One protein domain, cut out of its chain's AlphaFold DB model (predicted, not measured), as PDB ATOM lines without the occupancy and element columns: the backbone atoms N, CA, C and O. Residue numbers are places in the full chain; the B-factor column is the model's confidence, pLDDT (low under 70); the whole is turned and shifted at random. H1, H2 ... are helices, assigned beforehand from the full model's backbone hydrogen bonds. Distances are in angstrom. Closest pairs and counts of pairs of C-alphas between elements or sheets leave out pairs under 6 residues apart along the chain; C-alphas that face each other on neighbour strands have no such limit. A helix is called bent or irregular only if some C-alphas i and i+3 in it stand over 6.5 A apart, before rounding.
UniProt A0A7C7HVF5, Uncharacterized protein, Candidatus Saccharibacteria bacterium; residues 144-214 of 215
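What this domain is: This is residues 144 to 214 of the 215 residues of an uncharacterized protein of Candidatus Saccharibacteria bacterium (UniProt A0A7C7HVF5). This is a long helical hairpin: two helices of equal residue count, H1 and H2, run side by side in opposite ways, and a tight turn at residues 176 to 180 folds the chain back. The two helices make the length of a rod and come together near the turn, while farther along they are more loosely placed, with their centres 11.8 A apart. The printed part has 71 residues with two named helices, H1 then H2, and no named strand; the class is all helix. It is only just loose, close to extended, with a radius of gyration of the C-alphas of 16.6 A, and the C-alphas span 52 by 19 by 14 A.

How they stand to each other: H1, residues 144 to 175, touches H2, residues 181 to 212, with 4 pairs of C-alphas within 8 A. The closest C-alphas of the two are those of Tyr 174 and Ala 187, 6.7 A apart. H1 touches H2 with residues 170 to 174 alone, and H2 touches H1 with residues 184 to 191 alone. Their lines stand at a shallow tilt of 21 degrees, and they run opposite ways as a helical hairpin. In both H1 and H2, every O i to N i+4 pair is within hydrogen-bond range.

Where its parts are: H1 begins with C-alpha 144 at (-30.612, -70.085, 58.375) and ends at Met 175, 46.1 A from first to last C-alpha. H2 runs from Pro 181, with its C-alpha at (-11.950, -26.339, 41.693), to Ala 212, with its C-alpha at (-36.207, -66.159, 47.764), a length of 47.0 A. Neither helix is bent.

The domain as a whole: The two C-alphas farthest apart are those of Ile 144 and Gly 179, 53.3 A. The C-alphas of Ile 144 and Arg 214, the first and last printed residues, are 15.9 A apart. The printed part has no cut, and the link from H1 to H2 is tight, with 5 residues. The mean pLDDT of the printed part is 76.4; it is under 70 at residues 146, 177 to 179, 183, 186 to 187 and 214.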
ATOM      1  N   ILE A 144     -31.734 -70.949  58.770       75.00
ATOM      2  CA  ILE A 144     -30.612 -70.085  58.375       75.00
ATOM      3  C   ILE A 144     -31.057 -69.073  57.312       75.00
ATOM      4  O   ILE A 144     -30.736 -67.888  57.415       75.00
ATOM      5  N   TRP A 145     -31.859 -69.502  56.336       74.81
ATOM      6  CA  TRP A 145     -32.422 -68.609  55.321       74.81
ATOM      7  C   TRP A 145     -33.343 -67.533  55.912       74.81
ATOM      8  O   TRP A 145     -33.220 -66.357  55.555       74.81
ATOM      9  N   LYS A 146     -34.214 -67.893  56.863       69.19
ATOM     10  CA  LYS A 146     -35.091 -66.934  57.562       69.19
ATOM     11  C   LYS A 146     -34.293 -65.906  58.373       69.19
ATOM     12  O   LYS A 146     -34.615 -64.718  58.333       69.19
ATOM     13  N   ILE A 147     -33.217 -66.335  59.043       74.62
ATOM     14  CA  ILE A 147     -32.309 -65.444  59.787       74.62
ATOM     15  C   ILE A 147     -31.675 -64.416  58.846       74.62
ATOM     16  O   ILE A 147     -31.668 -63.222  59.147       74.62
ATOM     17  N   VAL A 148     -31.173 -64.855  57.687       79.38
ATOM     18  CA  VAL A 148     -30.543 -63.958  56.705       79.38
ATOM     19  C   VAL A 148     -31.535 -62.907  56.203       79.38
ATOM     20  O   VAL A 148     -31.193 -61.724  56.133       79.38
ATOM     21  N   LEU A 149     -32.778 -63.305  55.916       75.00
ATOM     22  CA  LEU A 149     -33.826 -62.382  55.479       75.00
ATOM     23  C   LEU A 149     -34.160 -61.340  56.559       75.00
ATOM     24  O   LEU A 149     -34.264 -60.149  56.261       75.00
ATOM     25  N   ALA A 150     -34.263 -61.770  57.817       72.38
ATOM     26  CA  ALA A 150     -34.505 -60.885  58.952       72.38
ATOM     27  C   ALA A 150     -33.367 -59.865  59.148       72.38
ATOM     28  O   ALA A 150     -33.613 -58.669  59.326       72.38
ATOM     29  N   VAL A 151     -32.112 -60.316  59.057       76.56
ATOM     30  CA  VAL A 151     -30.928 -59.449  59.170       76.56
ATOM     31  C   VAL A 151     -30.880 -58.431  58.031       76.56
ATOM     32  O   VAL A 151     -30.587 -57.258  58.269       76.56
ATOM     33  N   LEU A 152     -31.220 -58.833  56.804       78.81
ATOM     34  CA  LEU A 152     -31.243 -57.918  55.664       78.81
ATOM     35  C   LEU A 152     -32.308 -56.825  55.820       78.81
ATOM     36  O   LEU A 152     -32.030 -55.661  55.533       78.81
ATOM     37  N   GLN A 153     -33.504 -57.162  56.307       72.12
ATOM     38  CA  GLN A 153     -34.553 -56.169  56.566       72.12
ATOM     39  C   GLN A 153     -34.113 -55.120  57.597       72.12
ATOM     40  O   GLN A 153     -34.420 -53.932  57.453       72.12
ATOM     41  N   ILE A 154     -33.348 -55.536  58.609       70.06
ATOM     42  CA  ILE A 154     -32.747 -54.633  59.596       70.06
ATOM     43  C   ILE A 154     -31.661 -53.766  58.946       70.06
ATOM     44  O   ILE A 154     -31.677 -52.545  59.117       70.06
ATOM     45  N   LEU A 155     -30.771 -54.360  58.142       75.00
ATOM     46  CA  LEU A 155     -29.720 -53.630  57.426       75.00
ATOM     47  C   LEU A 155     -30.292 -52.572  56.475       75.00
ATOM     48  O   LEU A 155     -29.783 -51.456  56.436       75.00
ATOM     49  N   LEU A 156     -31.361 -52.890  55.740       75.12
ATOM     50  CA  LEU A 156     -32.033 -51.958  54.830       75.12
ATOM     51  C   LEU A 156     -32.636 -50.768  55.578       75.12
ATOM     52  O   LEU A 156     -32.520 -49.625  55.135       75.12
ATOM     53  N   ARG A 157     -33.237 -51.015  56.745       73.25
ATOM     54  CA  ARG A 157     -33.817 -49.958  57.579       73.25
ATOM     55  C   ARG A 157     -32.731 -49.028  58.130       73.25
ATOM     56  O   ARG A 157     -32.882 -47.810  58.081       73.25
ATOM     57  N   VAL A 158     -31.602 -49.585  58.569       76.31
ATOM     58  CA  VAL A 158     -30.417 -48.819  58.998       76.31
ATOM     59  C   VAL A 158     -29.807 -48.041  57.831       76.31
ATOM     60  O   VAL A 158     -29.485 -46.860  57.976       76.31
ATOM     61  N   ALA A 159     -29.694 -48.668  56.660       77.06
ATOM     62  CA  ALA A 159     -29.192 -48.030  55.451       77.06
ATOM     63  C   ALA A 159     -30.057 -46.831  55.051       77.06
ATOM     64  O   ALA A 159     -29.502 -45.798  54.693       77.06
ATOM     65  N   ALA A 160     -31.385 -46.915  55.190       76.19
ATOM     66  CA  ALA A 160     -32.284 -45.788  54.949       76.19
ATOM     67  C   ALA A 160     -31.979 -44.599  55.878       76.19
ATOM     68  O   ALA A 160     -31.818 -43.475  55.402       76.19
ATOM     69  N   TYR A 161     -31.797 -44.839  57.182       81.81
ATOM     70  CA  TYR A 161     -31.431 -43.778  58.130       81.81
ATOM     71  C   TYR A 161     -30.079 -43.131  57.800       81.81
ATOM     72  O   TYR A 161     -29.956 -41.901  57.796       81.81
ATOM     73  N   VAL A 162     -29.065 -43.943  57.488       80.12
ATOM     74  CA  VAL A 162     -27.728 -43.444  57.130       80.12
ATOM     75  C   VAL A 162     -27.769 -42.681  55.803       80.12
ATOM     76  O   VAL A 162     -27.178 -41.605  55.705       80.12
ATOM     77  N   ALA A 163     -28.494 -43.189  54.806       76.69
ATOM     78  CA  ALA A 163     -28.638 -42.560  53.498       76.69
ATOM     79  C   ALA A 163     -29.303 -41.185  53.603       76.69
ATOM     80  O   ALA A 163     -28.775 -40.218  53.054       76.69
ATOM     81  N   THR A 164     -30.392 -41.053  54.368       83.12
ATOM     82  CA  THR A 164     -31.043 -39.756  54.616       83.12
ATOM     83  C   THR A 164     -30.075 -38.756  55.255       83.12
ATOM     84  O   THR A 164     -29.971 -37.619  54.791       83.12
ATOM     85  N   GLY A 165     -29.305 -39.172  56.266       84.00
ATOM     86  CA  GLY A 165     -28.307 -38.304  56.904       84.00
ATOM     87  C   GLY A 165     -27.171 -37.891  55.960       84.00
ATOM     88  O   GLY A 165     -26.753 -36.730  55.943       84.00
ATOM     89  N   PHE A 166     -26.692 -38.823  55.134       76.56
ATOM     90  CA  PHE A 166     -25.626 -38.561  54.171       76.56
ATOM     91  C   PHE A 166     -26.089 -37.653  53.026       76.56
ATOM     92  O   PHE A 166     -25.326 -36.789  52.591       76.56
ATOM     93  N   MET A 167     -27.343 -37.789  52.586       81.31
ATOM     94  CA  MET A 167     -27.941 -36.975  51.525       81.31
ATOM     95  C   MET A 167     -27.995 -35.493  51.913       81.31
ATOM     96  O   MET A 167     -27.564 -34.633  51.143       81.31
ATOM     97  N   ILE A 168     -28.440 -35.192  53.140       86.94
ATOM     98  CA  ILE A 168     -28.485 -33.817  53.664       86.94
ATOM     99  C   ILE A 168     -27.067 -33.229  53.712       86.94
ATOM    100  O   ILE A 168     -26.820 -32.122  53.231       86.94
ATOM    101  N   TYR A 169     -26.103 -33.986  54.238       75.50
ATOM    102  CA  TYR A 169     -24.721 -33.527  54.354       75.50
ATOM    103  C   TYR A 169     -24.041 -33.296  52.991       75.50
ATOM    104  O   TYR A 169     -23.333 -32.300  52.806       75.50
ATOM    105  N   ALA A 170     -24.268 -34.193  52.028       70.94
ATOM    106  CA  ALA A 170     -23.738 -34.076  50.674       70.94
ATOM    107  C   ALA A 170     -24.287 -32.832  49.958       70.94
ATOM    108  O   ALA A 170     -23.509 -32.096  49.343       70.94
ATOM    109  N   GLY A 171     -25.586 -32.550  50.110       78.94
ATOM    110  CA  GLY A 171     -26.227 -31.357  49.553       78.94
ATOM    111  C   GLY A 171     -25.614 -30.056  50.080       78.94
ATOM    112  O   GLY A 171     -25.214 -29.191  49.296       78.94
ATOM    113  N   PHE A 172     -25.429 -29.946  51.399       80.19
ATOM    114  CA  PHE A 172     -24.827 -28.753  52.009       80.19
ATOM    115  C   PHE A 172     -23.364 -28.534  51.597       80.19
ATOM    116  O   PHE A 172     -22.944 -27.399  51.344       80.19
ATOM    117  N   ARG A 173     -22.572 -29.609  51.498       72.25
ATOM    118  CA  ARG A 173     -21.164 -29.518  51.081       72.25
ATOM    119  C   ARG A 173     -21.034 -29.094  49.610       72.25
ATOM    120  O   ARG A 173     -20.100 -28.364  49.274       72.25
ATOM    121  N   TYR A 174     -21.966 -29.517  48.754       70.75
ATOM    122  CA  TYR A 174     -22.009 -29.108  47.349       70.75
ATOM    123  C   TYR A 174     -22.330 -27.613  47.209       70.75
ATOM    124  O   TYR A 174     -21.573 -26.890  46.565       70.75
ATOM    125  N   MET A 175     -23.366 -27.124  47.901       78.00
ATOM    126  CA  MET A 175     -23.755 -25.706  47.847       78.00
ATOM    127  C   MET A 175     -22.695 -24.750  48.414       78.00
ATOM    128  O   MET A 175     -22.542 -23.635  47.926       78.00
ATOM    129  N   THR A 176     -21.923 -25.172  49.419       76.62
ATOM    130  CA  THR A 176     -20.931 -24.298  50.081       76.62
ATOM    131  C   THR A 176     -19.597 -24.203  49.316       76.62
ATOM    132  O   THR A 176     -18.728 -23.415  49.676       76.62
ATOM    133  N   SER A 177     -19.402 -24.964  48.233       65.19
ATOM    134  CA  SER A 177     -18.118 -25.026  47.508       65.19
ATOM    135  C   SER A 177     -17.913 -23.914  46.463       65.19
ATOM    136  O   SER A 177     -17.114 -24.097  45.547       65.19
ATOM    137  N   ASN A 178     -18.592 -22.767  46.614       58.66
ATOM    138  CA  ASN A 178     -18.514 -21.569  45.762       58.66
ATOM    139  C   ASN A 178     -17.071 -21.226  45.314       58.66
ATOM    140  O   ASN A 178     -16.352 -20.504  45.998       58.66
ATOM    141  N   GLY A 179     -16.652 -21.734  44.150       65.12
ATOM    142  CA  GLY A 179     -15.527 -21.201  43.371       65.12
ATOM    143  C   GLY A 179     -14.159 -21.894  43.456       65.12
ATOM    144  O   GLY A 179     -13.285 -21.501  42.692       65.12
ATOM    145  N   ASN A 180     -13.929 -22.921  44.292       74.69
ATOM    146  CA  ASN A 180     -12.603 -23.570  44.357       74.69
ATOM    147  C   ASN A 180     -12.584 -24.952  43.660       74.69
ATOM    148  O   ASN A 180     -13.156 -25.905  44.203       74.69
ATOM    149  N   PRO A 181     -11.893 -25.118  42.510       71.44
ATOM    150  CA  PRO A 181     -11.950 -26.339  41.693       71.44
ATOM    151  C   PRO A 181     -11.437 -27.589  42.424       71.44
ATOM    152  O   PRO A 181     -11.924 -28.696  42.180       71.44
ATOM    153  N   GLU A 182     -10.528 -27.411  43.386       73.50
ATOM    154  CA  GLU A 182      -9.992 -28.497  44.215       73.50
ATOM    155  C   GLU A 182     -11.072 -29.133  45.104       73.50
ATOM    156  O   GLU A 182     -11.156 -30.355  45.246       73.50
ATOM    157  N   LYS A 183     -11.975 -28.309  45.654       65.44
ATOM    158  CA  LYS A 183     -13.079 -28.792  46.498       65.44
ATOM    159  C   LYS A 183     -14.190 -29.417  45.663       65.44
ATOM    160  O   LYS A 183     -14.797 -30.391  46.103       65.44
ATOM    161  N   THR A 184     -14.393 -28.935  44.439       71.38
ATOM    162  CA  THR A 184     -15.350 -29.513  43.487       71.38
ATOM    163  C   THR A 184     -14.919 -30.902  43.022       71.38
ATOM    164  O   THR A 184     -15.738 -31.820  43.011       71.38
ATOM    165  N   LYS A 185     -13.629 -31.114  42.720       73.31
ATOM    166  CA  LYS A 185     -13.103 -32.451  42.383       73.31
ATOM    167  C   LYS A 185     -13.248 -33.434  43.547       73.31
ATOM    168  O   LYS A 185     -13.685 -34.566  43.341       73.31
ATOM    169  N   GLN A 186     -12.959 -32.994  44.774       69.00
ATOM    170  CA  GLN A 186     -13.160 -33.811  45.976       69.00
ATOM    171  C   GLN A 186     -14.643 -34.120  46.250       69.00
ATOM    172  O   GLN A 186     -14.985 -35.237  46.653       69.00
ATOM    173  N   ALA A 187     -15.539 -33.159  46.006       65.19
ATOM    174  CA  ALA A 187     -16.981 -33.349  46.131       65.19
ATOM    175  C   ALA A 187     -17.516 -34.345  45.090       65.19
ATOM    176  O   ALA A 187     -18.256 -35.258  45.451       65.19
ATOM    177  N   LEU A 188     -17.075 -34.247  43.833       70.56
ATOM    178  CA  LEU A 188     -17.425 -35.192  42.768       70.56
ATOM    179  C   LEU A 188     -16.912 -36.609  43.049       70.56
ATOM    180  O   LEU A 188     -17.630 -37.576  42.801       70.56
ATOM    181  N   GLY A 189     -15.711 -36.746  43.621       76.69
ATOM    182  CA  GLY A 189     -15.202 -38.040  44.084       76.69
ATOM    183  C   GLY A 189     -16.098 -38.664  45.157       76.69
ATOM    184  O   GLY A 189     -16.418 -39.849  45.085       76.69
ATOM    185  N   SER A 190     -16.585 -37.851  46.099       73.06
ATOM    186  CA  SER A 190     -17.524 -38.312  47.134       73.06
ATOM    187  C   SER A 190     -18.891 -38.696  46.553       73.06
ATOM    188  O   SER A 190     -19.445 -39.722  46.937       73.06
ATOM    189  N   ILE A 191     -19.424 -37.916  45.606       76.81
ATOM    190  CA  ILE A 191     -20.706 -38.207  44.939       76.81
ATOM    191  C   ILE A 191     -20.617 -39.505  44.130       76.81
ATOM    192  O   ILE A 191     -21.535 -40.318  44.179       76.81
ATOM    193  N   ARG A 192     -19.503 -39.744  43.427       78.06
ATOM    194  CA  ARG A 192     -19.311 -40.963  42.631       78.06
ATOM    195  C   ARG A 192     -19.272 -42.216  43.511       78.06
ATOM    196  O   ARG A 192     -19.911 -43.205  43.171       78.06
ATOM    197  N   LEU A 193     -18.594 -42.158  44.659       73.50
ATOM    198  CA  LEU A 193     -18.587 -43.252  45.639       73.50
ATOM    199  C   LEU A 193     -19.974 -43.480  46.266       73.50
ATOM    200  O   LEU A 193     -20.388 -44.625  46.428       73.50
ATOM    201  N   ALA A 194     -20.721 -42.410  46.557       74.69
ATOM    202  CA  ALA A 194     -22.087 -42.509  47.076       74.69
ATOM    203  C   ALA A 194     -23.068 -43.113  46.051       74.69
ATOM    204  O   ALA A 194     -23.896 -43.949  46.408       74.69
ATOM    205  N   ALA A 195     -22.944 -42.744  44.772       82.81
ATOM    206  CA  ALA A 195     -23.761 -43.297  43.692       82.81
ATOM    207  C   ALA A 195     -23.521 -44.803  43.501       82.81
ATOM    208  O   ALA A 195     -24.473 -45.559  43.325       82.81
ATOM    209  N   ILE A 196     -22.267 -45.255  43.600       84.19
ATOM    210  CA  ILE A 196     -21.925 -46.684  43.541       84.19
ATOM    211  C   ILE A 196     -22.572 -47.442  44.709       84.19
ATOM    212  O   ILE A 196     -23.146 -48.507  44.497       84.19
ATOM    213  N   GLY A 197     -22.552 -46.873  45.921       75.56
ATOM    214  CA  GLY A 197     -23.229 -47.455  47.083       75.56
ATOM    215  C   GLY A 197     -24.735 -47.642  46.865       75.56
ATOM    216  O   GLY A 197     -25.257 -48.722  47.128       75.56
ATOM    217  N   LEU A 198     -25.411 -46.633  46.303       80.94
ATOM    218  CA  LEU A 198     -26.842 -46.699  45.987       80.94
ATOM    219  C   LEU A 198     -27.157 -47.813  44.974       80.94
ATOM    220  O   LEU A 198     -28.101 -48.579  45.161       80.94
ATOM    221  N   ILE A 199     -26.344 -47.929  43.919       89.62
ATOM    222  CA  ILE A 199     -26.514 -48.956  42.882       89.62
ATOM    223  C   ILE A 199     -26.358 -50.358  43.481       89.62
ATOM    224  O   ILE A 199     -27.158 -51.241  43.179       89.62
ATOM    225  N   ILE A 200     -25.379 -50.559  44.369       86.38
ATOM    226  CA  ILE A 200     -25.163 -51.846  45.046       86.38
ATOM    227  C   ILE A 200     -26.359 -52.209  45.935       86.38
ATOM    228  O   ILE A 200     -26.780 -53.363  45.940       86.38
ATOM    229  N   THR A 201     -26.953 -51.249  46.652       81.06
ATOM    230  CA  THR A 201     -28.142 -51.506  47.484       81.06
ATOM    231  C   THR A 201     -29.344 -51.954  46.646       81.06
ATOM    232  O   THR A 201     -30.037 -52.909  47.008       81.06
ATOM    233  N   ILE A 202     -29.567 -51.307  45.498       84.38
ATOM    234  CA  ILE A 202     -30.637 -51.684  44.566       84.38
ATOM    235  C   ILE A 202     -30.365 -53.082  43.995       84.38
ATOM    236  O   ILE A 202     -31.241 -53.944  44.037       84.38
ATOM    237  N   ALA A 203     -29.136 -53.344  43.539       85.38
ATOM    238  CA  ALA A 203     -28.741 -54.641  42.992       85.38
ATOM    239  C   ALA A 203     -28.880 -55.779  44.019       85.38
ATOM    240  O   ALA A 203     -29.391 -56.849  43.695       85.38
ATOM    241  N   SER A 204     -28.491 -55.539  45.271       84.94
ATOM    242  CA  SER A 204     -28.612 -56.521  46.352       84.94
ATOM    243  C   SER A 204     -30.064 -56.918  46.615       84.94
ATOM    244  O   SER A 204     -30.333 -58.090  46.864       84.94
ATOM    245  N   SER A 205     -30.997 -55.965  46.539       78.94
ATOM    246  CA  SER A 205     -32.424 -56.229  46.762       78.94
ATOM    247  C   SER A 205     -32.991 -57.168  45.693       78.94
ATOM    248  O   SER A 205     -33.736 -58.091  46.007       78.94
ATOM    249  N   LEU A 206     -32.576 -56.979  44.436       86.19
ATOM    250  CA  LEU A 206     -32.984 -57.832  43.317       86.19
ATOM    251  C   LEU A 206     -32.469 -59.265  43.475       86.19
ATOM    252  O   LEU A 206     -33.213 -60.216  43.248       86.19
ATOM    253  N   ILE A 207     -31.213 -59.418  43.896       84.50
ATOM    254  CA  ILE A 207     -30.588 -60.732  44.095       84.50
ATOM    255  C   ILE A 207     -31.312 -61.511  45.197       84.50
ATOM    256  O   ILE A 207     -31.600 -62.692  45.028       84.50
ATOM    257  N   VAL A 208     -31.655 -60.857  46.305       77.75
ATOM    258  CA  VAL A 208     -32.328 -61.517  47.433       77.75
ATOM    259  C   VAL A 208     -33.725 -61.985  47.038       77.75
ATOM    260  O   VAL A 208     -34.069 -63.135  47.297       77.75
ATOM    261  N   SER A 209     -34.497 -61.139  46.353       77.44
ATOM    262  CA  SER A 209     -35.822 -61.515  45.846       77.44
ATOM    263  C   SER A 209     -35.752 -62.642  44.814       77.44
ATOM    264  O   SER A 209     -36.625 -63.505  44.789       77.44
ATOM    265  N   PHE A 210     -34.704 -62.675  43.987       84.75
ATOM    266  CA  PHE A 210     -34.498 -63.743  43.012       84.75
ATOM    267  C   PHE A 210     -34.223 -65.096  43.676       84.75
ATOM    268  O   PHE A 210     -34.745 -66.114  43.229       84.75
ATOM    269  N   ILE A 211     -33.434 -65.120  44.754       82.50
ATOM    270  CA  ILE A 211     -33.132 -66.373  45.455       82.50
ATOM    271  C   ILE A 211     -34.320 -66.812  46.322       82.50
ATOM    272  O   ILE A 211     -34.636 -67.996  46.353       82.50
ATOM    273  N   ALA A 212     -35.019 -65.870  46.961       71.31
ATOM    274  CA  ALA A 212     -36.207 -66.159  47.764       71.31
ATOM    275  C   ALA A 212     -37.390 -66.674  46.927       71.31
ATOM    276  O   ALA A 212     -38.147 -67.497  47.413       71.31
ATOM    277  N   GLY A 213     -37.543 -66.224  45.676       72.12
ATOM    278  CA  GLY A 213     -38.591 -66.718  44.773       72.12
ATOM    279  C   GLY A 213     -38.266 -68.043  44.077       72.12
ATOM    280  O   GLY A 213     -39.087 -68.543  43.312       72.12
ATOM    281  N   ARG A 214     -37.057 -68.589  44.270       69.31
ATOM    282  CA  ARG A 214     -36.598 -69.818  43.604       69.31
ATOM    283  C   ARG A 214     -36.813 -71.083  44.446       69.31
ATOM    284  O   ARG A 214     -36.715 -72.175  43.873       69.31
TER     285      ARG A 214